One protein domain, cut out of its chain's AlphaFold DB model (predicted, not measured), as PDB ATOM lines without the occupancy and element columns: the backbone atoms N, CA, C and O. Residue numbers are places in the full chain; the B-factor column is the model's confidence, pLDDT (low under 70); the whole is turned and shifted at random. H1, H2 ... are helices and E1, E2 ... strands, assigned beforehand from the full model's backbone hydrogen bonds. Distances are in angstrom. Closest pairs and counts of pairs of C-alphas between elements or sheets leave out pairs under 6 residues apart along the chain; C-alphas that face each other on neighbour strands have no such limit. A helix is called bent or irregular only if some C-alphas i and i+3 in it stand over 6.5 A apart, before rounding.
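Overview. This is residues 302 to 462 of the 652 residues of the protein "HET domain-containing protein" of Gibberella nygamai (UniProt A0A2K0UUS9). A small hairpin of two strands, E1 and E2, packs on residues 302 to 311 of the long helix H1, which runs through the middle of a rounded body; H3, H5 and H8 cross H1 around it. H2 lies at one end of the longest axis, the short H6 and H7 at the other. The 161 printed residues hold ten named helices and two strands, in the order H1 to H7, E1, E2, H8 to H10; the sheet E1 - E2 is antiparallel and the class is mostly helix. The whole is compact, with a radius of gyration of the C-alphas of 15.7 A and spans of 49 by 39 by 30 A.

Along the chain. E1 is residues 415 to 419, 13.5 A long, and E2 residues 422 to 425. H1, residues 302 to 318, runs 24.4 A from C-alpha 302 at (122.107, 245.378, 190.373) to C-alpha 318 at (136.035, 233.034, 174.529). H2 is residues 338 to 350, 18.4 A; H3 residues 357 to 370, 22.0 A; H8 residues 426 to 436, 15.8 A; H5 residues 387 to 395, 12.8 A. The shorter helices are H4, 373 to 379; H6, 398 to 401; H7, 405 to 410; H9, 439 to 444; and H10, 458 to 461, with C-alpha 461 at (127.455, 219.284, 192.313). H3 is irregular: C-alphas 358 and 361 are 8.3 A apart.

Arrangement. In the hairpin E1 and E2, N 417 and O 424 are 2.8 A apart, and N 422 and O 419 2.9 A. The closest C-alphas of H1 and E2, Glu 304 and Glu 422, are 6.1 A apart. H1 is the hub, touching five helices. It touches H3 at a steep tilt of 45 degrees, opposite ways (C-alphas Ile 313 and Met 360, 5.9 A). It touches H5 with residues 302 to 306 alone, at a steep tilt of 59 degrees (Val 303 and Leu 394, 5.5 A). H8 is about perpendicular to it at 82 degrees (Cys 314 and Glu 428, 6.5 A). H4 touches it through Gly 302 and Ile 375, 5.6 A. H1 and H2 only just touch, with 3 pairs of C-alphas within 8 A; the closest are Ser 316 and Leu 338, 6.5 A. H9 only just touches H3, with 3 such pairs; the closest are Phe 357 and Tyr 441, 5.5 A. H6 touches no helix; H7 and H10 are close but not clearly touching, 7.3 A at Ile 406 and Trp 459. In H1, H2, H4, H5, H7 and H8 every O i to N i+4 pair is within hydrogen-bond range; H3 has 7 of 10 and H9 1 of 2, while H6 and H10 are too short for one.

Size, cuts and confidence. The C-alphas farthest apart, Asp 350 and Trp 404, are 49.4 A apart. The printed part has no cut. The links H1 to H2, 19 residues, and H9 to H10, 13 residues, are long. Mean pLDDT of the printed part is 81.6; residues 376 to 385, 445 to 454, 457 and 460 to 462 are under 70.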
ATOM      1  N   GLY A 302     120.960 246.133 189.860       83.31
ATOM      2  CA  GLY A 302     122.107 245.378 190.373       83.31
ATOM      3  C   GLY A 302     122.245 244.011 189.698       83.31
ATOM      4  O   GLY A 302     123.332 243.642 189.256       83.31
ATOM      5  N   VAL A 303     121.134 243.283 189.558       86.75
ATOM      6  CA  VAL A 303     121.104 242.000 188.842       86.75
ATOM      7  C   VAL A 303     121.345 242.207 187.346       86.75
ATOM      8  O   VAL A 303     122.156 241.488 186.775       86.75
ATOM      9  N   GLU A 304     120.739 243.217 186.718       89.31
ATOM     10  CA  GLU A 304     120.982 243.559 185.307       89.31
ATOM     11  C   GLU A 304     122.464 243.851 185.029       89.31
ATOM     12  O   GLU A 304     123.050 243.303 184.094       89.31
ATOM     13  N   ALA A 305     123.102 244.668 185.873       88.81
ATOM     14  CA  ALA A 305     124.530 244.959 185.773       88.81
ATOM     15  C   ALA A 305     125.391 243.698 185.951       88.81
ATOM     16  O   ALA A 305     126.390 243.530 185.249       88.81
ATOM     17  N   CYS A 306     124.990 242.805 186.860       90.44
ATOM     18  CA  CYS A 306     125.643 241.517 187.070       90.44
ATOM     19  C   CYS A 306     125.539 240.615 185.830       90.44
ATOM     20  O   CYS A 306     126.552 240.065 185.401       90.44
ATOM     21  N   LEU A 307     124.357 240.513 185.208       92.88
ATOM     22  CA  LEU A 307     124.164 239.715 183.995       92.88
ATOM     23  C   LEU A 307     125.025 240.233 182.834       92.88
ATOM     24  O   LEU A 307     125.737 239.441 182.221       92.88
ATOM     25  N   LYS A 308     125.052 241.551 182.586       91.88
ATOM     26  CA  LYS A 308     125.930 242.164 181.564       91.88
ATOM     27  C   LYS A 308     127.396 241.816 181.781       91.88
ATOM     28  O   LYS A 308     128.094 241.409 180.856       91.88
ATOM     29  N   LEU A 309     127.846 241.951 183.025       92.31
ATOM     30  CA  LEU A 309     129.220 241.671 183.401       92.31
ATOM     31  C   LEU A 309     129.593 240.197 183.189       92.31
ATOM     32  O   LEU A 309     130.680 239.921 182.689       92.31
ATOM     33  N   ILE A 310     128.711 239.256 183.543       93.19
ATOM     34  CA  ILE A 310     128.936 237.819 183.311       93.19
ATOM     35  C   ILE A 310     129.167 237.553 181.818       93.19
ATOM     36  O   ILE A 310     130.150 236.892 181.471       93.19
ATOM     37  N   ARG A 311     128.333 238.128 180.940       92.69
ATOM     38  CA  ARG A 311     128.481 237.980 179.482       92.69
ATOM     39  C   ARG A 311     129.817 238.487 178.988       92.69
ATOM     40  O   ARG A 311     130.515 237.786 178.261       92.69
ATOM     41  N   ASP A 312     130.182 239.700 179.384       93.19
ATOM     42  CA  ASP A 312     131.397 240.342 178.892       93.19
ATOM     43  C   ASP A 312     132.656 239.652 179.454       93.19
ATOM     44  O   ASP A 312     133.651 239.506 178.740       93.19
ATOM     45  N   ILE A 313     132.599 239.095 180.673       93.50
ATOM     46  CA  ILE A 313     133.642 238.215 181.229       93.50
ATOM     47  C   ILE A 313     133.787 236.933 180.387       93.50
ATOM     48  O   ILE A 313     134.905 236.555 180.009       93.50
ATOM     49  N   CYS A 314     132.679 236.261 180.062       92.62
ATOM     50  CA  CYS A 314     132.684 235.052 179.237       92.62
ATOM     51  C   CYS A 314     133.140 235.339 177.796       92.62
ATOM     52  O   CYS A 314     133.942 234.583 177.234       92.62
ATOM     53  N   ASN A 315     132.719 236.458 177.205       91.81
ATOM     54  CA  ASN A 315     133.145 236.887 175.875       91.81
ATOM     55  C   ASN A 315     134.624 237.301 175.838       91.81
ATOM     56  O   ASN A 315     135.333 236.939 174.904       91.81
ATOM     57  N   SER A 316     135.140 237.972 176.874       91.56
ATOM     58  CA  SER A 316     136.571 238.301 176.992       91.56
ATOM     59  C   SER A 316     137.463 237.052 176.938       91.56
ATOM     60  O   SER A 316     138.530 237.051 176.307       91.56
ATOM     61  N   ASN A 317     136.993 235.962 177.551       91.62
ATOM     62  CA  ASN A 317     137.698 234.683 177.597       91.62
ATOM     63  C   ASN A 317     137.524 233.847 176.324       91.62
ATOM     64  O   ASN A 317     138.481 233.214 175.884       91.62
ATOM     65  N   SER A 318     136.325 233.825 175.736       89.56
ATOM     66  CA  SER A 318     136.035 233.034 174.529       89.56
ATOM     67  C   SER A 318     136.452 233.733 173.230       89.56
ATOM     68  O   SER A 318     136.795 233.067 172.256       89.56
ATOM     69  N   ARG A 319     136.472 235.072 173.227       88.62
ATOM     70  CA  ARG A 319     136.819 235.959 172.101       88.62
ATOM     71  C   ARG A 319     135.944 235.729 170.860       88.62
ATOM     72  O   ARG A 319     136.396 235.970 169.742       88.62
ATOM     73  N   LEU A 320     134.709 235.260 171.057       88.19
ATOM     74  CA  LEU A 320     133.794 234.873 169.979       88.19
ATOM     75  C   LEU A 320     133.040 236.061 169.366       88.19
ATOM     76  O   LEU A 320     132.688 236.009 168.190       88.19
ATOM     77  N   CYS A 321     132.805 237.130 170.130       89.19
ATOM     78  CA  CYS A 321     132.057 238.304 169.683       89.19
ATOM     79  C   CYS A 321     132.879 239.592 169.840       89.19
ATOM     80  O   CYS A 321     133.581 239.770 170.835       89.19
ATOM     81  N   GLN A 322     132.767 240.513 168.873       89.69
ATOM     82  CA  GLN A 322     133.447 241.816 168.938       89.69
ATOM     83  C   GLN A 322     132.857 242.739 170.012       89.69
ATOM     84  O   GLN A 322     133.578 243.575 170.542       89.69
ATOM     85  N   GLY A 323     131.586 242.547 170.379       89.75
ATOM     86  CA  GLY A 323     130.888 243.331 171.397       89.75
ATOM     87  C   GLY A 323     130.560 244.769 170.987       89.75
ATOM     88  O   GLY A 323     130.834 245.191 169.862       89.75
ATOM     89  N   GLY A 324     129.910 245.505 171.893       87.50
ATOM     90  CA  GLY A 324     129.401 246.851 171.634       87.50
ATOM     91  C   GLY A 324     128.444 246.895 170.439       87.50
ATOM     92  O   GLY A 324     127.662 245.972 170.213       87.50
ATOM     93  N   GLU A 325     128.547 247.946 169.623       86.44
ATOM     94  CA  GLU A 325     127.732 248.122 168.408       86.44
ATOM     95  C   GLU A 325     127.972 247.038 167.341       86.44
ATOM     96  O   GLU A 325     127.134 246.824 166.471       86.44
ATOM     97  N   GLN A 326     129.103 246.329 167.408       86.31
ATOM     98  CA  GLN A 326     129.458 245.248 166.483       86.31
ATOM     99  C   GLN A 326     129.048 243.863 167.010       86.31
ATOM    100  O   GLN A 326     129.485 242.834 166.485       86.31
ATOM    101  N   CYS A 327     128.239 243.806 168.072       87.75
ATOM    102  CA  CYS A 327     127.767 242.550 168.629       87.75
ATOM    103  C   CYS A 327     126.838 241.816 167.649       87.75
ATOM    104  O   CYS A 327     125.837 242.358 167.194       87.75
ATOM    105  N   SER A 328     127.145 240.547 167.375       85.56
ATOM    106  CA  SER A 328     126.376 239.667 166.479       85.56
ATOM    107  C   SER A 328     125.671 238.514 167.205       85.56
ATOM    108  O   SER A 328     125.127 237.613 166.568       85.56
ATOM    109  N   CYS A 329     125.693 238.509 168.539       85.06
ATOM    110  CA  CYS A 329     125.061 237.464 169.338       85.06
ATOM    111  C   CYS A 329     123.537 237.591 169.335       85.06
ATOM    112  O   CYS A 329     122.999 238.693 169.389       85.06
ATOM    113  N   ALA A 330     122.851 236.449 169.343       74.81
ATOM    114  CA  ALA A 330     121.412 236.405 169.562       74.81
ATOM    115  C   ALA A 330     121.071 236.801 171.013       74.81
ATOM    116  O   ALA A 330     121.751 236.384 171.957       74.81
ATOM    117  N   GLY A 331     120.006 237.586 171.198       80.56
ATOM    118  CA  GLY A 331     119.571 238.070 172.510       80.56
ATOM    119  C   GLY A 331     120.176 239.415 172.900       80.56
ATOM    120  O   GLY A 331     120.373 240.279 172.052       80.56
ATOM    121  N   THR A 332     120.470 239.603 174.190       84.31
ATOM    122  CA  THR A 332     121.093 240.847 174.663       84.31
ATOM    123  C   THR A 332     122.492 241.032 174.065       84.31
ATOM    124  O   THR A 332     123.236 240.065 173.910       84.31
ATOM    125  N   ALA A 333     122.862 242.258 173.702       86.50
ATOM    126  CA  ALA A 333     124.184 242.553 173.160       86.50
ATOM    127  C   ALA A 333     125.252 242.616 174.268       86.50
ATOM    128  O   ALA A 333     124.972 243.054 175.381       86.50
ATOM    129  N   HIS A 334     126.483 242.210 173.948       88.62
ATOM    130  CA  HIS A 334     127.651 242.459 174.802       88.62
ATOM    131  C   HIS A 334     127.901 243.962 174.896       88.62
ATOM    132  O   HIS A 334     128.001 244.627 173.861       88.62
ATOM    133  N   SER A 335     128.008 244.498 176.111       85.25
ATOM    134  CA  SER A 335     128.113 245.945 176.316       85.25
ATOM    135  C   SER A 335     129.499 246.484 175.989       85.25
ATOM    136  O   SER A 335     129.608 247.555 175.394       85.25
ATOM    137  N   THR A 336     130.553 245.750 176.342       88.50
ATOM    138  CA  THR A 336     131.932 246.211 176.172       88.50
ATOM    139  C   THR A 336     132.571 245.627 174.903       88.50
ATOM    140  O   THR A 336     132.630 244.402 174.746       88.50
ATOM    141  N   PRO A 337     133.098 246.469 173.990       92.19
ATOM    142  CA  PRO A 337     133.873 246.010 172.845       92.19
ATOM    143  C   PRO A 337     135.130 245.238 173.261       92.19
ATOM    144  O   PRO A 337     135.885 245.644 174.144       92.19
ATOM    145  N   LEU A 338     135.425 244.148 172.557       91.31
ATOM    146  CA  LEU A 338     136.581 243.293 172.829       91.31
ATOM    147  C   LEU A 338     137.916 244.028 172.623       91.31
ATOM    148  O   LEU A 338     138.911 243.701 173.271       91.31
ATOM    149  N   GLU A 339     137.950 245.015 171.726       92.19
ATOM    150  CA  GLU A 339     139.106 245.893 171.530       92.19
ATOM    151  C   GLU A 339     139.385 246.756 172.768       92.19
ATOM    152  O   GLU A 339     140.539 246.870 173.179       92.19
ATOM    153  N   GLU A 340     138.341 247.282 173.413       92.62
ATOM    154  CA  GLU A 340     138.469 248.080 174.634       92.62
ATOM    155  C   GLU A 340     139.031 247.239 175.787       92.62
ATOM    156  O   GLU A 340     139.962 247.663 176.476       92.62
ATOM    157  N   ILE A 341     138.545 246.000 175.931       91.25
ATOM    158  CA  ILE A 341     139.071 245.041 176.913       91.25
ATOM    159  C   ILE A 341     140.564 244.794 176.668       91.25
ATOM    160  O   ILE A 341     141.369 244.886 177.594       91.25
ATOM    161  N   ARG A 342     140.967 244.546 175.414       91.62
ATOM    162  CA  ARG A 342     142.378 244.320 175.049       91.62
ATOM    163  C   ARG A 342     143.256 245.534 175.317       91.62
ATOM    164  O   ARG A 342     144.369 245.372 175.813       91.62
ATOM    165  N   ALA A 343     142.780 246.727 174.975       92.88
ATOM    166  CA  ALA A 343     143.507 247.966 175.218       92.88
ATOM    167  C   ALA A 343     143.725 248.180 176.722       92.88
ATOM    168  O   ALA A 343     144.826 248.536 177.145       92.88
ATOM    169  N   TYR A 344     142.711 247.884 177.539       92.69
ATOM    170  CA  TYR A 344     142.819 247.976 178.991       92.69
ATOM    171  C   TYR A 344     143.775 246.929 179.581       92.69
ATOM    172  O   TYR A 344     144.638 247.275 180.389       92.69
ATOM    173  N   GLU A 345     143.695 245.671 179.131       91.75
ATOM    174  CA  GLU A 345     144.654 244.616 179.490       91.75
ATOM    175  C   GLU A 345     146.095 245.031 179.136       91.75
ATOM    176  O   GLU A 345     147.012 244.870 179.942       91.75
ATOM    177  N   GLN A 346     146.318 245.592 177.943       91.88
ATOM    178  CA  GLN A 346     147.646 246.041 177.525       91.88
ATOM    179  C   GLN A 346     148.152 247.201 178.388       91.88
ATOM    180  O   GLN A 346     149.279 247.137 178.872       91.88
ATOM    181  N   SER A 347     147.303 248.189 178.685       92.75
ATOM    182  CA  SER A 347     147.643 249.302 179.582       92.75
ATOM    183  C   SER A 347     148.102 248.816 180.960       92.75
ATOM    184  O   SER A 347     149.069 249.338 181.508       92.75
ATOM    185  N   LYS A 348     147.454 247.790 181.531       90.50
ATOM    186  CA  LYS A 348     147.876 247.207 182.819       90.50
ATOM    187  C   LYS A 348     149.242 246.530 182.714       90.50
ATOM    188  O   LYS A 348     150.062 246.689 183.617       90.50
ATOM    189  N   LYS A 349     149.504 245.807 181.620       90.50
ATOM    190  CA  LYS A 349     150.814 245.183 181.371       90.50
ATOM    191  C   LYS A 349     151.919 246.226 181.228       90.50
ATOM    192  O   LYS A 349     152.994 246.030 181.788       90.50
ATOM    193  N   ASP A 350     151.640 247.331 180.541       92.12
ATOM    194  CA  ASP A 350     152.584 248.439 180.361       92.12
ATOM    195  C   ASP A 350     152.896 249.142 181.699       92.12
ATOM    196  O   ASP A 350     154.027 249.564 181.935       92.12
ATOM    197  N   GLU A 351     151.934 249.178 182.628       91.38
ATOM    198  CA  GLU A 351     152.123 249.608 184.025       91.38
ATOM    199  C   GLU A 351     152.863 248.577 184.907       91.38
ATOM    200  O   GLU A 351     153.045 248.800 186.105       91.38
ATOM    201  N   GLY A 352     153.266 247.428 184.356       88.38
ATOM    202  CA  GLY A 352     153.912 246.341 185.097       88.38
ATOM    203  C   GLY A 352     152.963 245.530 185.988       88.38
ATOM    204  O   GLY A 352     153.425 244.787 186.855       88.38
ATOM    205  N   LYS A 353     151.642 245.653 185.801       87.06
ATOM    206  CA  LYS A 353     150.628 244.874 186.529       87.06
ATOM    207  C   LYS A 353     150.309 243.581 185.778       87.06
ATOM    208  O   LYS A 353     150.157 243.565 184.558       87.06
ATOM    209  N   ALA A 354     150.185 242.481 186.518       86.56
ATOM    210  CA  ALA A 354     149.729 241.211 185.964       86.56
ATOM    211  C   ALA A 354     148.212 241.238 185.723       86.56
ATOM    212  O   ALA A 354     147.473 241.803 186.527       86.56
ATOM    213  N   ILE A 355     147.762 240.590 184.645       89.62
ATOM    214  CA  ILE A 355     146.332 240.399 184.367       89.62
ATOM    215  C   ILE A 355     145.735 239.449 185.400       89.62
ATOM    216  O   ILE A 355     146.345 238.429 185.743       89.62
ATOM    217  N   SER A 356     144.541 239.779 185.882       87.56
ATOM    218  CA  SER A 356     143.837 238.948 186.852       87.56
ATOM    219  C   SER A 356     143.468 237.568 186.291       87.56
ATOM    220  O   SER A 356     143.501 237.310 185.084       87.56
ATOM    221  N   PHE A 357     143.125 236.633 187.179       85.44
ATOM    222  CA  PHE A 357     142.673 235.304 186.785       85.44
ATOM    223  C   PHE A 357     141.490 235.433 185.814       85.44
ATOM    224  O   PHE A 357     140.466 236.028 186.146       85.44
ATOM    225  N   LYS A 358     141.660 234.901 184.594       88.88
ATOM    226  CA  LYS A 358     140.674 234.988 183.499       88.88
ATOM    227  C   LYS A 358     140.295 236.426 183.092       88.88
ATOM    228  O   LYS A 358     139.237 236.619 182.505       88.88
ATOM    229  N   GLY A 359     141.127 237.427 183.390       85.94
ATOM    230  CA  GLY A 359     140.863 238.829 183.039       85.94
ATOM    231  C   GLY A 359     139.622 239.425 183.719       85.94
ATOM    232  O   GLY A 359     139.088 240.434 183.266       85.94
ATOM    233  N   MET A 360     139.104 238.777 184.770       88.56
ATOM    234  CA  MET A 360     137.809 239.128 185.359       88.56
ATOM    235  C   MET A 360     137.809 240.513 186.008       88.56
ATOM    236  O   MET A 360     136.815 241.228 185.907       88.56
ATOM    237  N   LEU A 361     138.906 240.900 186.667       86.75
ATOM    238  CA  LEU A 361     139.018 242.221 187.290       86.75
ATOM    239  C   LEU A 361     139.149 243.325 186.241       86.75
ATOM    240  O   LEU A 361     138.617 244.406 186.439       86.75
ATOM    241  N   GLU A 362     139.795 243.056 185.106       91.06
ATOM    242  CA  GLU A 362     139.924 244.027 184.020       91.06
ATOM    243  C   GLU A 362     138.571 244.334 183.370       91.06
ATOM    244  O   GLU A 362     138.253 245.501 183.140       91.06
ATOM    245  N   VAL A 363     137.749 243.308 183.124       92.00
ATOM    246  CA  VAL A 363     136.376 243.507 182.632       92.00
ATOM    247  C   VAL A 363     135.532 244.215 183.695       92.00
ATOM    248  O   VAL A 363     134.849 245.189 183.390       92.00
ATOM    249  N   PHE A 364     135.628 243.801 184.961       90.12
ATOM    250  CA  PHE A 364     134.924 244.462 186.062       90.12
ATOM    251  C   PHE A 364     135.284 245.952 186.189       90.12
ATOM    252  O   PHE A 364     134.381 246.781 186.293       90.12
ATOM    253  N   ASP A 365     136.569 246.310 186.110       88.50
ATOM    254  CA  ASP A 365     137.055 247.697 186.142       88.50
ATOM    255  C   ASP A 365     136.440 248.543 185.009       88.50
ATOM    256  O   ASP A 365     136.143 249.723 185.208       88.50
ATOM    257  N   LEU A 366     136.243 247.964 183.816       90.19
ATOM    258  CA  LEU A 366     135.610 248.651 182.684       90.19
ATOM    259  C   LEU A 366     134.117 248.896 182.920       90.19
ATOM    260  O   LEU A 366     133.648 250.017 182.721       90.19
ATOM    261  N   HIS A 367     133.383 247.898 183.416       89.88
ATOM    262  CA  HIS A 367     131.975 248.080 183.780       89.88
ATOM    263  C   HIS A 367     131.808 249.103 184.909       89.88
ATOM    264  O   HIS A 367     130.934 249.967 184.832       89.88
ATOM    265  N   LEU A 368     132.679 249.058 185.921       86.31
ATOM    266  CA  LEU A 368     132.631 249.947 187.081       86.31
ATOM    267  C   LEU A 368     132.736 251.428 186.692       86.31
ATOM    268  O   LEU A 368     132.080 252.264 187.310       86.31
ATOM    269  N   LYS A 369     133.509 251.764 185.648       85.31
ATOM    270  CA  LYS A 369     133.615 253.141 185.121       85.31
ATOM    271  C   LYS A 369     132.306 253.665 184.528       85.31
ATOM    272  O   LYS A 369     132.088 254.874 184.538       85.31
ATOM    273  N   ASN A 370     131.465 252.769 184.015       83.94
ATOM    274  CA  ASN A 370     130.226 253.105 183.315       83.94
ATOM    275  C   ASN A 370     128.983 252.973 184.206       83.94
ATOM    276  O   ASN A 370     127.888 253.370 183.805       83.94
ATOM    277  N   TRP A 371     129.119 252.413 185.410       85.81
ATOM    278  CA  TRP A 371     127.999 252.245 186.324       85.81
ATOM    279  C   TRP A 371     127.552 253.554 186.962       85.81
ATOM    280  O   TRP A 371     128.345 254.408 187.364       85.81
ATOM    281  N   THR A 372     126.235 253.684 187.101       81.44
ATOM    282  CA  THR A 372     125.638 254.773 187.864       81.44
ATOM    283  C   THR A 372     125.982 254.622 189.342       81.44
ATOM    284  O   THR A 372     126.240 253.526 189.848       81.44
ATOM    285  N   ARG A 373     125.924 255.739 190.072       72.12
ATOM    286  CA  ARG A 373     126.131 255.746 191.523       72.12
ATOM    287  C   ARG A 373     125.192 254.777 192.251       72.12
ATOM    288  O   ARG A 373     125.614 254.142 193.204       72.12
ATOM    289  N   GLU A 374     123.970 254.606 191.752       72.25
ATOM    290  CA  GLU A 374     122.988 253.658 192.288       72.25
ATOM    291  C   GLU A 374     123.466 252.197 192.216       72.25
ATOM    292  O   GLU A 374     123.386 251.486 193.215       72.25
ATOM    293  N   ILE A 375     124.034 251.761 191.083       72.94
ATOM    294  CA  ILE A 375     124.587 250.401 190.920       72.94
ATOM    295  C   ILE A 375     125.813 250.201 191.823       72.94
ATOM    296  O   ILE A 375     125.945 249.168 192.480       72.94
ATOM    297  N   ILE A 376     126.692 251.204 191.897       68.75
ATOM    298  CA  ILE A 376     127.882 251.174 192.762       68.75
ATOM    299  C   ILE A 376     127.472 251.075 194.236       68.75
ATOM    300  O   ILE A 376     128.041 250.290 194.997       68.75
ATOM    301  N   ASP A 377     126.450 251.830 194.637       66.38
ATOM    302  CA  ASP A 377     125.928 251.803 195.995       66.38
ATOM    303  C   ASP A 377     125.267 250.453 196.320       66.38
ATOM    304  O   ASP A 377     125.456 249.957 197.434       66.38
ATOM    305  N   LEU A 378     124.556 249.834 195.369       63.84
ATOM    306  CA  LEU A 378     123.985 248.483 195.491       63.84
ATOM    307  C   LEU A 378     125.066 247.406 195.690       63.84
ATOM    308  O   LEU A 378     124.908 246.545 196.553       63.84
ATOM    309  N   ALA A 379     126.186 247.491 194.966       55.88
ATOM    310  CA  ALA A 379     127.278 246.512 195.008       55.88
ATOM    311  C   ALA A 379     128.135 246.536 196.297       55.88
ATOM    312  O   ALA A 379     128.925 245.621 196.518       55.88
ATOM    313  N   GLY A 380     127.947 247.523 197.185       53.62
ATOM    314  CA  GLY A 380     128.416 247.459 198.575       53.62
ATOM    315  C   GLY A 380     129.794 248.074 198.885       53.62
ATOM    316  O   GLY A 380     130.829 247.480 198.628       53.62
ATOM    317  N   TRP A 381     129.744 249.196 199.619       43.12
ATOM    318  CA  TRP A 381     130.782 249.875 200.424       43.12
ATOM    319  C   TRP A 381     131.774 250.820 199.719       43.12
ATOM    320  O   TRP A 381     132.465 250.481 198.762       43.12
ATOM    321  N   TYR A 382     131.847 252.039 200.273       41.00
ATOM    322  CA  TYR A 382     132.737 253.131 199.885       41.00
ATOM    323  C   TYR A 382     134.199 252.671 199.932       41.00
ATOM    324  O   TYR A 382     134.793 252.580 201.003       41.00
ATOM    325  N   GLY A 383     134.773 252.403 198.759       41.94
ATOM    326  CA  GLY A 383     136.213 252.228 198.574       41.94
ATOM    327  C   GLY A 383     136.670 250.874 198.033       41.94
ATOM    328  O   GLY A 383     137.812 250.810 197.605       41.94
ATOM    329  N   ASN A 384     135.821 249.833 197.999       49.53
ATOM    330  CA  ASN A 384     136.188 248.494 197.503       49.53
ATOM    331  C   ASN A 384     134.988 247.760 196.859       49.53
ATOM    332  O   ASN A 384     134.577 246.705 197.341       49.53
ATOM    333  N   THR A 385     134.414 248.285 195.770       56.19
ATOM    334  CA  THR A 385     133.454 247.510 194.962       56.19
ATOM    335  C   THR A 385     134.178 246.282 194.402       56.19
ATOM    336  O   THR A 385     135.172 246.434 193.697       56.19
ATOM    337  N   GLN A 386     133.715 245.069 194.717       70.62
ATOM    338  CA  GLN A 386     134.332 243.825 194.239       70.62
ATOM    339  C   GLN A 386     133.327 242.977 193.461       70.62
ATOM    340  O   GLN A 386     132.148 242.896 193.811       70.62
ATOM    341  N   LEU A 387     133.829 242.284 192.438       76.38
ATOM    342  CA  LEU A 387     133.079 241.342 191.603       76.38
ATOM    343  C   LEU A 387     132.274 240.318 192.430       76.38
ATOM    344  O   LEU A 387     131.129 240.018 192.106       76.38
ATOM    345  N   SER A 388     132.846 239.818 193.528       72.62
ATOM    346  CA  SER A 388     132.217 238.842 194.425       72.62
ATOM    347  C   SER A 388     130.927 239.346 195.085       72.62
ATOM    348  O   SER A 388     129.976 238.575 195.207       72.62
ATOM    349  N   PHE A 389     130.863 240.619 195.482       73.19
ATOM    350  CA  PHE A 389     129.665 241.218 196.083       73.19
ATOM    351  C   PHE A 389     128.562 241.464 195.052       73.19
ATOM    352  O   PHE A 389     127.378 241.291 195.336       73.19
ATOM    353  N   LEU A 390     128.930 241.812 193.819       77.06
ATOM    354  CA  LEU A 390     127.930 241.927 192.763       77.06
ATOM    355  C   LEU A 390     127.300 240.562 192.450       77.06
ATOM    356  O   LEU A 390     126.083 240.453 192.342       77.06
ATOM    357  N   MET A 391     128.109 239.501 192.407       80.69
ATOM    358  CA  MET A 391     127.598 238.135 192.258       80.69
ATOM    359  C   MET A 391     126.748 237.695 193.454       80.69
ATOM    360  O   MET A 391     125.771 236.972 193.266       80.69
ATOM    361  N   SER A 392     127.046 238.156 194.676       76.06
ATOM    362  CA  SER A 392     126.172 237.876 195.823       76.06
ATOM    363  C   SER A 392     124.786 238.487 195.635       76.06
ATOM    364  O   SER A 392     123.806 237.847 195.987       76.06
ATOM    365  N   THR A 393     124.678 239.656 194.996       77.19
ATOM    366  CA  THR A 393     123.384 240.289 194.677       77.19
ATOM    367  C   THR A 393     122.528 239.404 193.762       77.19
ATOM    368  O   THR A 393     121.316 239.315 193.947       77.19
ATOM    369  N   LEU A 394     123.156 238.695 192.815       84.81
ATOM    370  CA  LEU A 394     122.481 237.701 191.977       84.81
ATOM    371  C   LEU A 394     121.986 236.510 192.813       84.81
ATOM    372  O   LEU A 394     120.812 236.152 192.732       84.81
ATOM    373  N   TYR A 395     122.851 235.920 193.644       82.75
ATOM    374  CA  TYR A 395     122.517 234.735 194.452       82.75
ATOM    375  C   TYR A 395     121.579 235.020 195.631       82.75
ATOM    376  O   TYR A 395     120.929 234.108 196.139       82.75
ATOM    377  N   GLU A 396     121.491 236.276 196.061       77.31
ATOM    378  CA  GLU A 396     120.519 236.761 197.043       77.31
ATOM    379  C   GLU A 396     119.103 236.858 196.451       77.31
ATOM    380  O   GLU A 396     118.135 236.955 197.213       77.31
ATOM    381  N   ASN A 397     118.945 236.796 195.120       83.94
ATOM    382  CA  ASN A 397     117.622 236.780 194.505       83.94
ATOM    383  C   ASN A 397     116.807 235.583 195.044       83.94
ATOM    384  O   ASN A 397     117.312 234.453 195.056       83.94
ATOM    385  N   PRO A 398     115.537 235.788 195.457       83.31
ATOM    386  CA  PRO A 398     114.708 234.735 196.039       83.31
ATOM    387  C   PRO A 398     114.644 233.451 195.207       83.31
ATOM    388  O   PRO A 398     114.523 232.372 195.790       83.31
ATOM    389  N   TRP A 399     114.784 233.550 193.880       89.25
ATOM    390  CA  TRP A 399     114.790 232.401 192.981       89.25
ATOM    391  C   TRP A 399     115.879 231.387 193.350       89.25
ATOM    392  O   TRP A 399     115.547 230.232 193.604       89.25
ATOM    393  N   PHE A 400     117.133 231.820 193.541       85.94
ATOM    394  CA  PHE A 400     118.266 230.939 193.883       85.94
ATOM    395  C   PHE A 400     118.111 230.219 195.221       85.94
ATOM    396  O   PHE A 400     118.810 229.240 195.494       85.94
ATOM    397  N   THR A 401     117.215 230.714 196.073       83.00
ATOM    398  CA  THR A 401     116.999 230.147 197.397       83.00
ATOM    399  C   THR A 401     115.948 229.052 197.404       83.00
ATOM    400  O   THR A 401     115.888 228.336 198.388       83.00
ATOM    401  N   ARG A 402     115.113 228.880 196.372       85.69
ATOM    402  CA  ARG A 402     113.999 227.915 196.403       85.69
ATOM    403  C   ARG A 402     114.465 226.499 196.057       85.69
ATOM    404  O   ARG A 402     115.356 226.305 195.243       85.69
ATOM    405  N   VAL A 403     113.851 225.483 196.662       87.62
ATOM    406  CA  VAL A 403     114.216 224.082 196.374       87.62
ATOM    407  C   VAL A 403     113.707 223.603 195.008       87.62
ATOM    408  O   VAL A 403     114.427 222.909 194.299       87.62
ATOM    409  N   TRP A 404     112.500 224.014 194.605       87.31
ATOM    410  CA  TRP A 404     111.885 223.581 193.342       87.31
ATOM    411  C   TRP A 404     112.658 224.028 192.107       87.31
ATOM    412  O   TRP A 404     112.806 223.246 191.170       87.31
ATOM    413  N   VAL A 405     113.263 225.217 192.155       88.44
ATOM    414  CA  VAL A 405     113.995 225.780 191.015       88.44
ATOM    415  C   VAL A 405     115.210 224.945 190.601       88.44
ATOM    416  O   VAL A 405     115.673 225.057 189.469       88.44
ATOM    417  N   ILE A 406     115.695 224.057 191.480       86.50
ATOM    418  CA  ILE A 406     116.739 223.085 191.150       86.50
ATOM    419  C   ILE A 406     116.252 222.167 190.021       86.50
ATOM    420  O   ILE A 406     116.973 221.971 189.047       86.50
ATOM    421  N   GLN A 407     115.019 221.646 190.107       82.94
ATOM    422  CA  GLN A 407     114.426 220.847 189.026       82.94
ATOM    423  C   GLN A 407     114.240 221.670 187.762       82.94
ATOM    424  O   GLN A 407     114.538 221.178 186.676       82.94
ATOM    425  N   GLU A 408     113.783 222.908 187.908       88.25
ATOM    426  CA  GLU A 408     113.436 223.786 186.793       88.25
ATOM    427  C   GLU A 408     114.674 224.132 185.952       88.25
ATOM    428  O   GLU A 408     114.664 223.982 184.732       88.25
ATOM    429  N   ALA A 409     115.776 224.515 186.601       85.31
ATOM    430  CA  ALA A 409     117.005 224.905 185.917       85.31
ATOM    431  C   ALA A 409     117.895 223.718 185.533       85.31
ATOM    432  O   ALA A 409     118.400 223.681 184.414       85.31
ATOM    433  N   LEU A 410     118.101 222.739 186.426       83.06
ATOM    434  CA  LEU A 410     119.028 221.637 186.140       83.06
ATOM    435  C   LEU A 410     118.419 220.580 185.215       83.06
ATOM    436  O   LEU A 410     119.167 219.904 184.514       83.06
ATOM    437  N   SER A 411     117.088 220.431 185.163       81.44
ATOM    438  CA  SER A 411     116.467 219.516 184.192       81.44
ATOM    439  C   SER A 411     116.426 220.108 182.781       81.44
ATOM    440  O   SER A 411     116.272 219.346 181.833       81.44
ATOM    441  N   ALA A 412     116.567 221.427 182.613       84.25
ATOM    442  CA  ALA A 412     116.418 222.129 181.337       84.25
ATOM    443  C   ALA A 412     117.418 221.680 180.252       84.25
ATOM    444  O   ALA A 412     118.573 221.365 180.540       84.25
ATOM    445  N   LYS A 413     116.999 221.709 178.975       83.31
ATOM    446  CA  LYS A 413     117.919 221.580 177.821       83.31
ATOM    447  C   LYS A 413     118.785 222.826 177.666       83.31
ATOM    448  O   LYS A 413     120.003 222.728 177.548       83.31
ATOM    449  N   GLN A 414     118.130 223.984 177.650       88.00
ATOM    450  CA  GLN A 414     118.749 225.294 177.475       88.00
ATOM    451  C   GLN A 414     118.157 226.279 178.493       88.00
ATOM    452  O   GLN A 414     117.154 226.934 178.210       88.00
ATOM    453  N   PRO A 415     118.726 226.355 179.707       91.31
ATOM    454  CA  PRO A 415     118.312 227.337 180.696       91.31
ATOM    455  C   PRO A 415     118.951 228.706 180.420       91.31
ATOM    456  O   PRO A 415     120.175 228.822 180.307       91.31
ATOM    457  N   PHE A 416     118.124 229.748 180.360       93.19
ATOM    458  CA  PHE A 416     118.536 231.150 180.267       93.19
ATOM    459  C   PHE A 416     118.046 231.913 181.484       93.19
ATOM    460  O   PHE A 416     116.896 231.773 181.876       93.19
ATOM    461  N   ILE A 417     118.910 232.731 182.074       94.81
ATOM    462  CA  ILE A 417     118.552 233.637 183.160       94.81
ATOM    463  C   ILE A 417     118.209 235.007 182.595       94.81
ATOM    464  O   ILE A 417     118.901 235.495 181.706       94.81
ATOM    465  N   HIS A 418     117.140 235.604 183.107       94.62
ATOM    466  CA  HIS A 418     116.573 236.862 182.649       94.62
ATOM    467  C   HIS A 418     116.356 237.801 183.829       94.62
ATOM    468  O   HIS A 418     115.881 237.387 184.889       94.62
ATOM    469  N   CYS A 419     116.648 239.077 183.621       93.75
ATOM    470  CA  CYS A 419     116.246 240.156 184.508       93.75
ATOM    471  C   CYS A 419     115.960 241.387 183.655       93.75
ATOM    472  O   CYS A 419     116.835 241.829 182.910       93.75
ATOM    473  N   SER A 420     114.752 241.936 183.752       90.31
ATOM    474  CA  SER A 420     114.312 243.039 182.893       90.31
ATOM    475  C   SER A 420     114.507 242.686 181.399       90.31
ATOM    476  O   SER A 420     113.967 241.689 180.918       90.31
ATOM    477  N   GLY A 421     115.292 243.467 180.645       88.50
ATOM    478  CA  GLY A 421     115.645 243.183 179.243       88.50
ATOM    479  C   GLY A 421     116.939 242.378 179.042       88.50
ATOM    480  O   GLY A 421     117.333 242.122 177.904       88.50
ATOM    481  N   GLU A 422     117.625 242.001 180.119       92.25
ATOM    482  CA  GLU A 422     118.919 241.323 180.070       92.25
ATOM    483  C   GLU A 422     118.749 239.810 180.161       92.25
ATOM    484  O   GLU A 422     117.972 239.319 180.983       92.25
ATOM    485  N   GLN A 423     119.506 239.061 179.352       92.94
ATOM    486  CA  GLN A 423     119.523 237.601 179.408       92.94
ATOM    487  C   GLN A 423     120.928 237.009 179.283       92.94
ATOM    488  O   GLN A 423     121.763 237.524 178.538       92.94
ATOM    489  N   VAL A 424     121.163 235.883 179.957       92.81
ATOM    490  CA  VAL A 424     122.439 235.150 179.991       92.81
ATOM    491  C   VAL A 424     122.187 233.638 179.945       92.81
ATOM    492  O   VAL A 424     121.295 233.158 180.645       92.81
ATOM    493  N   PRO A 425     122.956 232.842 179.181       91.69
ATOM    494  CA  PRO A 425     122.927 231.387 179.311       91.69
ATOM    495  C   PRO A 425     123.351 230.948 180.720       91.69
ATOM    496  O   PRO A 425     124.394 231.364 181.220       91.69
ATOM    497  N   TRP A 426     122.611 230.035 181.352       88.94
ATOM    498  CA  TRP A 426     122.935 229.527 182.697       88.94
ATOM    499  C   TRP A 426     124.378 229.010 182.832       88.94
ATOM    500  O   TRP A 426     125.018 229.194 183.868       88.94
ATOM    501  N   GLY A 427     124.916 228.405 181.767       85.56
ATOM    502  CA  GLY A 427     126.296 227.918 181.731       85.56
ATOM    503  C   GLY A 427     127.343 229.008 181.985       85.56
ATOM    504  O   GLY A 427     128.353 228.726 182.626       85.56
ATOM    505  N   GLU A 428     127.092 230.251 181.562       89.62
ATOM    506  CA  GLU A 428     127.987 231.388 181.816       89.62
ATOM    507  C   GLU A 428     127.967 231.797 183.297       89.62
ATOM    508  O   GLU A 428     129.023 232.006 183.893       89.62
ATOM    509  N   VAL A 429     126.787 231.808 183.934       89.56
ATOM    510  CA  VAL A 429     126.649 232.077 185.380       89.56
ATOM    511  C   VAL A 429     127.446 231.054 186.190       89.56
ATOM    512  O   VAL A 429     128.251 231.415 187.051       89.56
ATOM    513  N   VAL A 430     127.267 229.766 185.878       85.31
ATOM    514  CA  VAL A 430     127.992 228.670 186.534       85.31
ATOM    515  C   VAL A 430     129.495 228.792 186.281       85.31
ATOM    516  O   VAL A 430     130.293 228.639 187.206       85.31
ATOM    517  N   GLN A 431     129.910 229.099 185.051       86.06
ATOM    518  CA  GLN A 431     131.318 229.257 184.692       86.06
ATOM    519  C   GLN A 431     131.998 230.368 185.505       86.06
ATOM    520  O   GLN A 431     133.037 230.111 186.119       86.06
ATOM    521  N   VAL A 432     131.399 231.560 185.568       87.88
ATOM    522  CA  VAL A 432     131.936 232.683 186.354       87.88
ATOM    523  C   VAL A 432     131.941 232.353 187.847       87.88
ATOM    524  O   VAL A 432     132.942 232.606 188.521       87.88
ATOM    525  N   SER A 433     130.894 231.701 188.368       85.88
ATOM    526  CA  SER A 433     130.873 231.245 189.766       85.88
ATOM    527  C   SER A 433     132.046 230.320 190.096       85.88
ATOM    528  O   SER A 433     132.668 230.461 191.146       85.88
ATOM    529  N   ASN A 434     132.373 229.382 189.203       82.75
ATOM    530  CA  ASN A 434     133.492 228.464 189.403       82.75
ATOM    531  C   ASN A 434     134.849 229.167 189.328       82.75
ATOM    532  O   ASN A 434     135.793 228.766 190.008       82.75
ATOM    533  N   TRP A 435     134.977 230.213 188.507       86.38
ATOM    534  CA  TRP A 435     136.202 231.008 188.459       86.38
ATOM    535  C   TRP A 435     136.430 231.805 189.742       86.38
ATOM    536  O   TRP A 435     137.571 231.895 190.185       86.38
ATOM    537  N   LEU A 436     135.368 232.314 190.372       81.00
ATOM    538  CA  LEU A 436     135.450 233.045 191.643       81.00
ATOM    539  C   LEU A 436     135.869 232.176 192.830       81.00
ATOM    540  O   LEU A 436     136.473 232.668 193.779       81.00
ATOM    541  N   GLU A 437     135.558 230.886 192.775       76.62
ATOM    542  CA  GLU A 437     135.935 229.908 193.798       76.62
ATOM    543  C   GLU A 437     137.279 229.235 193.502       76.62
ATOM    544  O   GLU A 437     137.793 228.462 194.312       76.62
ATOM    545  N   ASN A 438     137.871 229.518 192.338       82.19
ATOM    546  CA  ASN A 438     139.146 228.942 191.963       82.19
ATOM    547  C   ASN A 438     140.281 229.529 192.825       82.19
ATOM    548  O   ASN A 438     140.370 230.755 192.953       82.19
ATOM    549  N   PRO A 439     141.230 228.704 193.316       77.75
ATOM    550  CA  PRO A 439     142.385 229.187 194.076       77.75
ATOM    551  C   PRO A 439     143.196 230.281 193.358       77.75
ATOM    552  O   PRO A 439     143.783 231.147 194.007       77.75
ATOM    553  N   GLY A 440     143.203 230.284 192.021       80.38
ATOM    554  CA  GLY A 440     143.823 231.331 191.210       80.38
ATOM    555  C   GLY A 440     143.193 232.712 191.418       80.38
ATOM    556  O   GLY A 440     143.922 233.693 191.504       80.38
ATOM    557  N   TYR A 441     141.871 232.794 191.586       79.88
ATOM    558  CA  TYR A 441     141.191 234.044 191.932       79.88
ATOM    559  C   TYR A 441     141.322 234.369 193.425       79.88
ATOM    560  O   TYR A 441     141.620 235.507 193.791       79.88
ATOM    561  N   SER A 442     141.160 233.367 194.298       72.94
ATOM    562  CA  SER A 442     141.244 233.560 195.753       72.94
ATOM    563  C   SER A 442     142.627 234.038 196.204       72.94
ATOM    564  O   SER A 442     142.725 234.860 197.109       72.94
ATOM    565  N   SER A 443     143.703 233.579 195.555       75.06
ATOM    566  CA  SER A 443     145.073 234.033 195.848       75.06
ATOM    567  C   SER A 443     145.312 235.504 195.499       75.06
ATOM    568  O   SER A 443     146.112 236.165 196.156       75.06
ATOM    569  N   GLN A 444     144.586 236.035 194.511       74.44
ATOM    570  CA  GLN A 444     144.613 237.453 194.147       74.44
ATOM    571  C   GLN A 444     143.759 238.310 195.092       74.44
ATOM    572  O   GLN A 444     143.940 239.523 195.141       74.44
ATOM    573  N   ASN A 445     142.852 237.691 195.858       68.38
ATOM    574  CA  ASN A 445     141.934 238.377 196.763       68.38
ATOM    575  C   ASN A 445     141.781 237.652 198.124       68.38
ATOM    576  O   ASN A 445     140.694 237.180 198.472       68.38
ATOM    577  N   PRO A 446     142.850 237.569 198.936       53.81
ATOM    578  CA  PRO A 446     142.882 236.735 200.142       53.81
ATOM    579  C   PRO A 446     141.933 237.195 201.263       53.81
ATOM    580  O   PRO A 446     141.518 236.383 202.087       53.81
ATOM    581  N   HIS A 447     141.533 238.471 201.288       52.62
ATOM    582  CA  HIS A 447     140.613 239.019 202.296       52.62
ATOM    583  C   HIS A 447     139.129 238.665 202.060       52.62
ATOM    584  O   HIS A 447     138.291 238.996 202.891       52.62
ATOM    585  N   ILE A 448     138.790 237.988 200.953       52.19
ATOM    586  CA  ILE A 448     137.398 237.714 200.537       52.19
ATOM    587  C   ILE A 448     136.831 236.408 201.138       52.19
ATOM    588  O   ILE A 448     135.614 236.244 201.250       52.19
ATOM    589  N   VAL A 449     137.692 235.479 201.566       44.97
ATOM    590  CA  VAL A 449     137.325 234.073 201.844       44.97
ATOM    591  C   VAL A 449     136.314 233.903 202.996       44.97
ATOM    592  O   VAL A 449     135.614 232.894 203.047       44.97
ATOM    593  N   SER A 450     136.173 234.877 203.905       42.84
ATOM    594  CA  SER A 450     135.296 234.758 205.083       42.84
ATOM    595  C   SER A 450     133.868 235.306 204.912       42.84
ATOM    596  O   SER A 450     133.026 235.004 205.756       42.84
ATOM    597  N   GLN A 451     133.558 236.068 203.850       45.56
ATOM    598  CA  GLN A 451     132.266 236.780 203.713       45.56
ATOM    599  C   GLN A 451     131.462 236.458 202.437       45.56
ATOM    600  O   GLN A 451     130.373 237.000 202.247       45.56
ATOM    601  N   GLN A 452     131.944 235.577 201.555       53.16
ATOM    602  CA  GLN A 452     131.241 235.264 200.305       53.16
ATOM    603  C   GLN A 452     129.957 234.444 200.514       53.16
ATOM    604  O   GLN A 452     129.984 233.294 200.967       53.16
ATOM    605  N   ILE A 453     128.833 234.991 200.043       54.97
ATOM    606  CA  ILE A 453     127.685 234.194 199.596       54.97
ATOM    607  C   ILE A 453     128.074 233.618 198.229       54.97
ATOM    608  O   ILE A 453     127.948 234.269 197.196       54.97
ATOM    609  N   SER A 454     128.642 232.415 198.244       64.12
ATOM    610  CA  SER A 454     128.866 231.603 197.045       64.12
ATOM    611  C   SER A 454     127.561 230.907 196.653       64.12
ATOM    612  O   SER A 454     126.734 230.596 197.517       64.12
ATOM    613  N   MET A 455     127.391 230.646 195.353       71.38
ATOM    614  CA  MET A 455     126.306 229.808 194.856       71.38
ATOM    615  C   MET A 455     126.294 228.486 195.634       71.38
ATOM    616  O   MET A 455     127.325 227.810 195.746       71.38
ATOM    617  N   ALA A 456     125.135 228.124 196.196       71.12
ATOM    618  CA  ALA A 456     125.012 226.921 197.015       71.12
ATOM    619  C   ALA A 456     125.576 225.702 196.266       71.12
ATOM    620  O   ALA A 456     125.338 225.540 195.069       71.12
ATOM    621  N   ALA A 457     126.343 224.856 196.964       67.06
ATOM    622  CA  ALA A 457     127.111 223.773 196.341       67.06
ATOM    623  C   ALA A 457     126.246 222.860 195.459       67.06
ATOM    624  O   ALA A 457     126.689 222.446 194.392       67.06
ATOM    625  N   ILE A 458     124.990 222.653 195.862       74.06
ATOM    626  CA  ILE A 458     123.978 221.884 195.135       74.06
ATOM    627  C   ILE A 458     123.828 222.293 193.656       74.06
ATOM    628  O   ILE A 458     123.659 221.424 192.806       74.06
ATOM    629  N   TRP A 459     123.977 223.581 193.326       75.94
ATOM    630  CA  TRP A 459     123.893 224.100 191.955       75.94
ATOM    631  C   TRP A 459     125.071 223.688 191.062       75.94
ATOM    632  O   TRP A 459     124.975 223.768 189.841       75.94
ATOM    633  N   LYS A 460     126.190 223.276 191.669       67.81
ATOM    634  CA  LYS A 460     127.431 222.876 190.984       67.81
ATOM    635  C   LYS A 460     127.635 221.365 191.005       67.81
ATOM    636  O   LYS A 460     128.255 220.819 190.099       67.81
ATOM    637  N   THR A 461     127.168 220.701 192.063       64.50
ATOM    638  CA  THR A 461     127.455 219.284 192.313       64.50
ATOM    639  C   THR A 461     126.396 218.344 191.755       64.50
ATOM    640  O   THR A 461     126.733 217.216 191.403       64.50
ATOM    641  N   LEU A 462     125.133 218.773 191.656       69.81
ATOM    642  CA  LEU A 462     124.082 217.918 191.110       69.81
ATOM    643  C   LEU A 462     124.192 217.799 189.593       69.81
ATOM    644  O   LEU A 462     124.253 218.795 188.874       69.81
TER     645      LEU A 462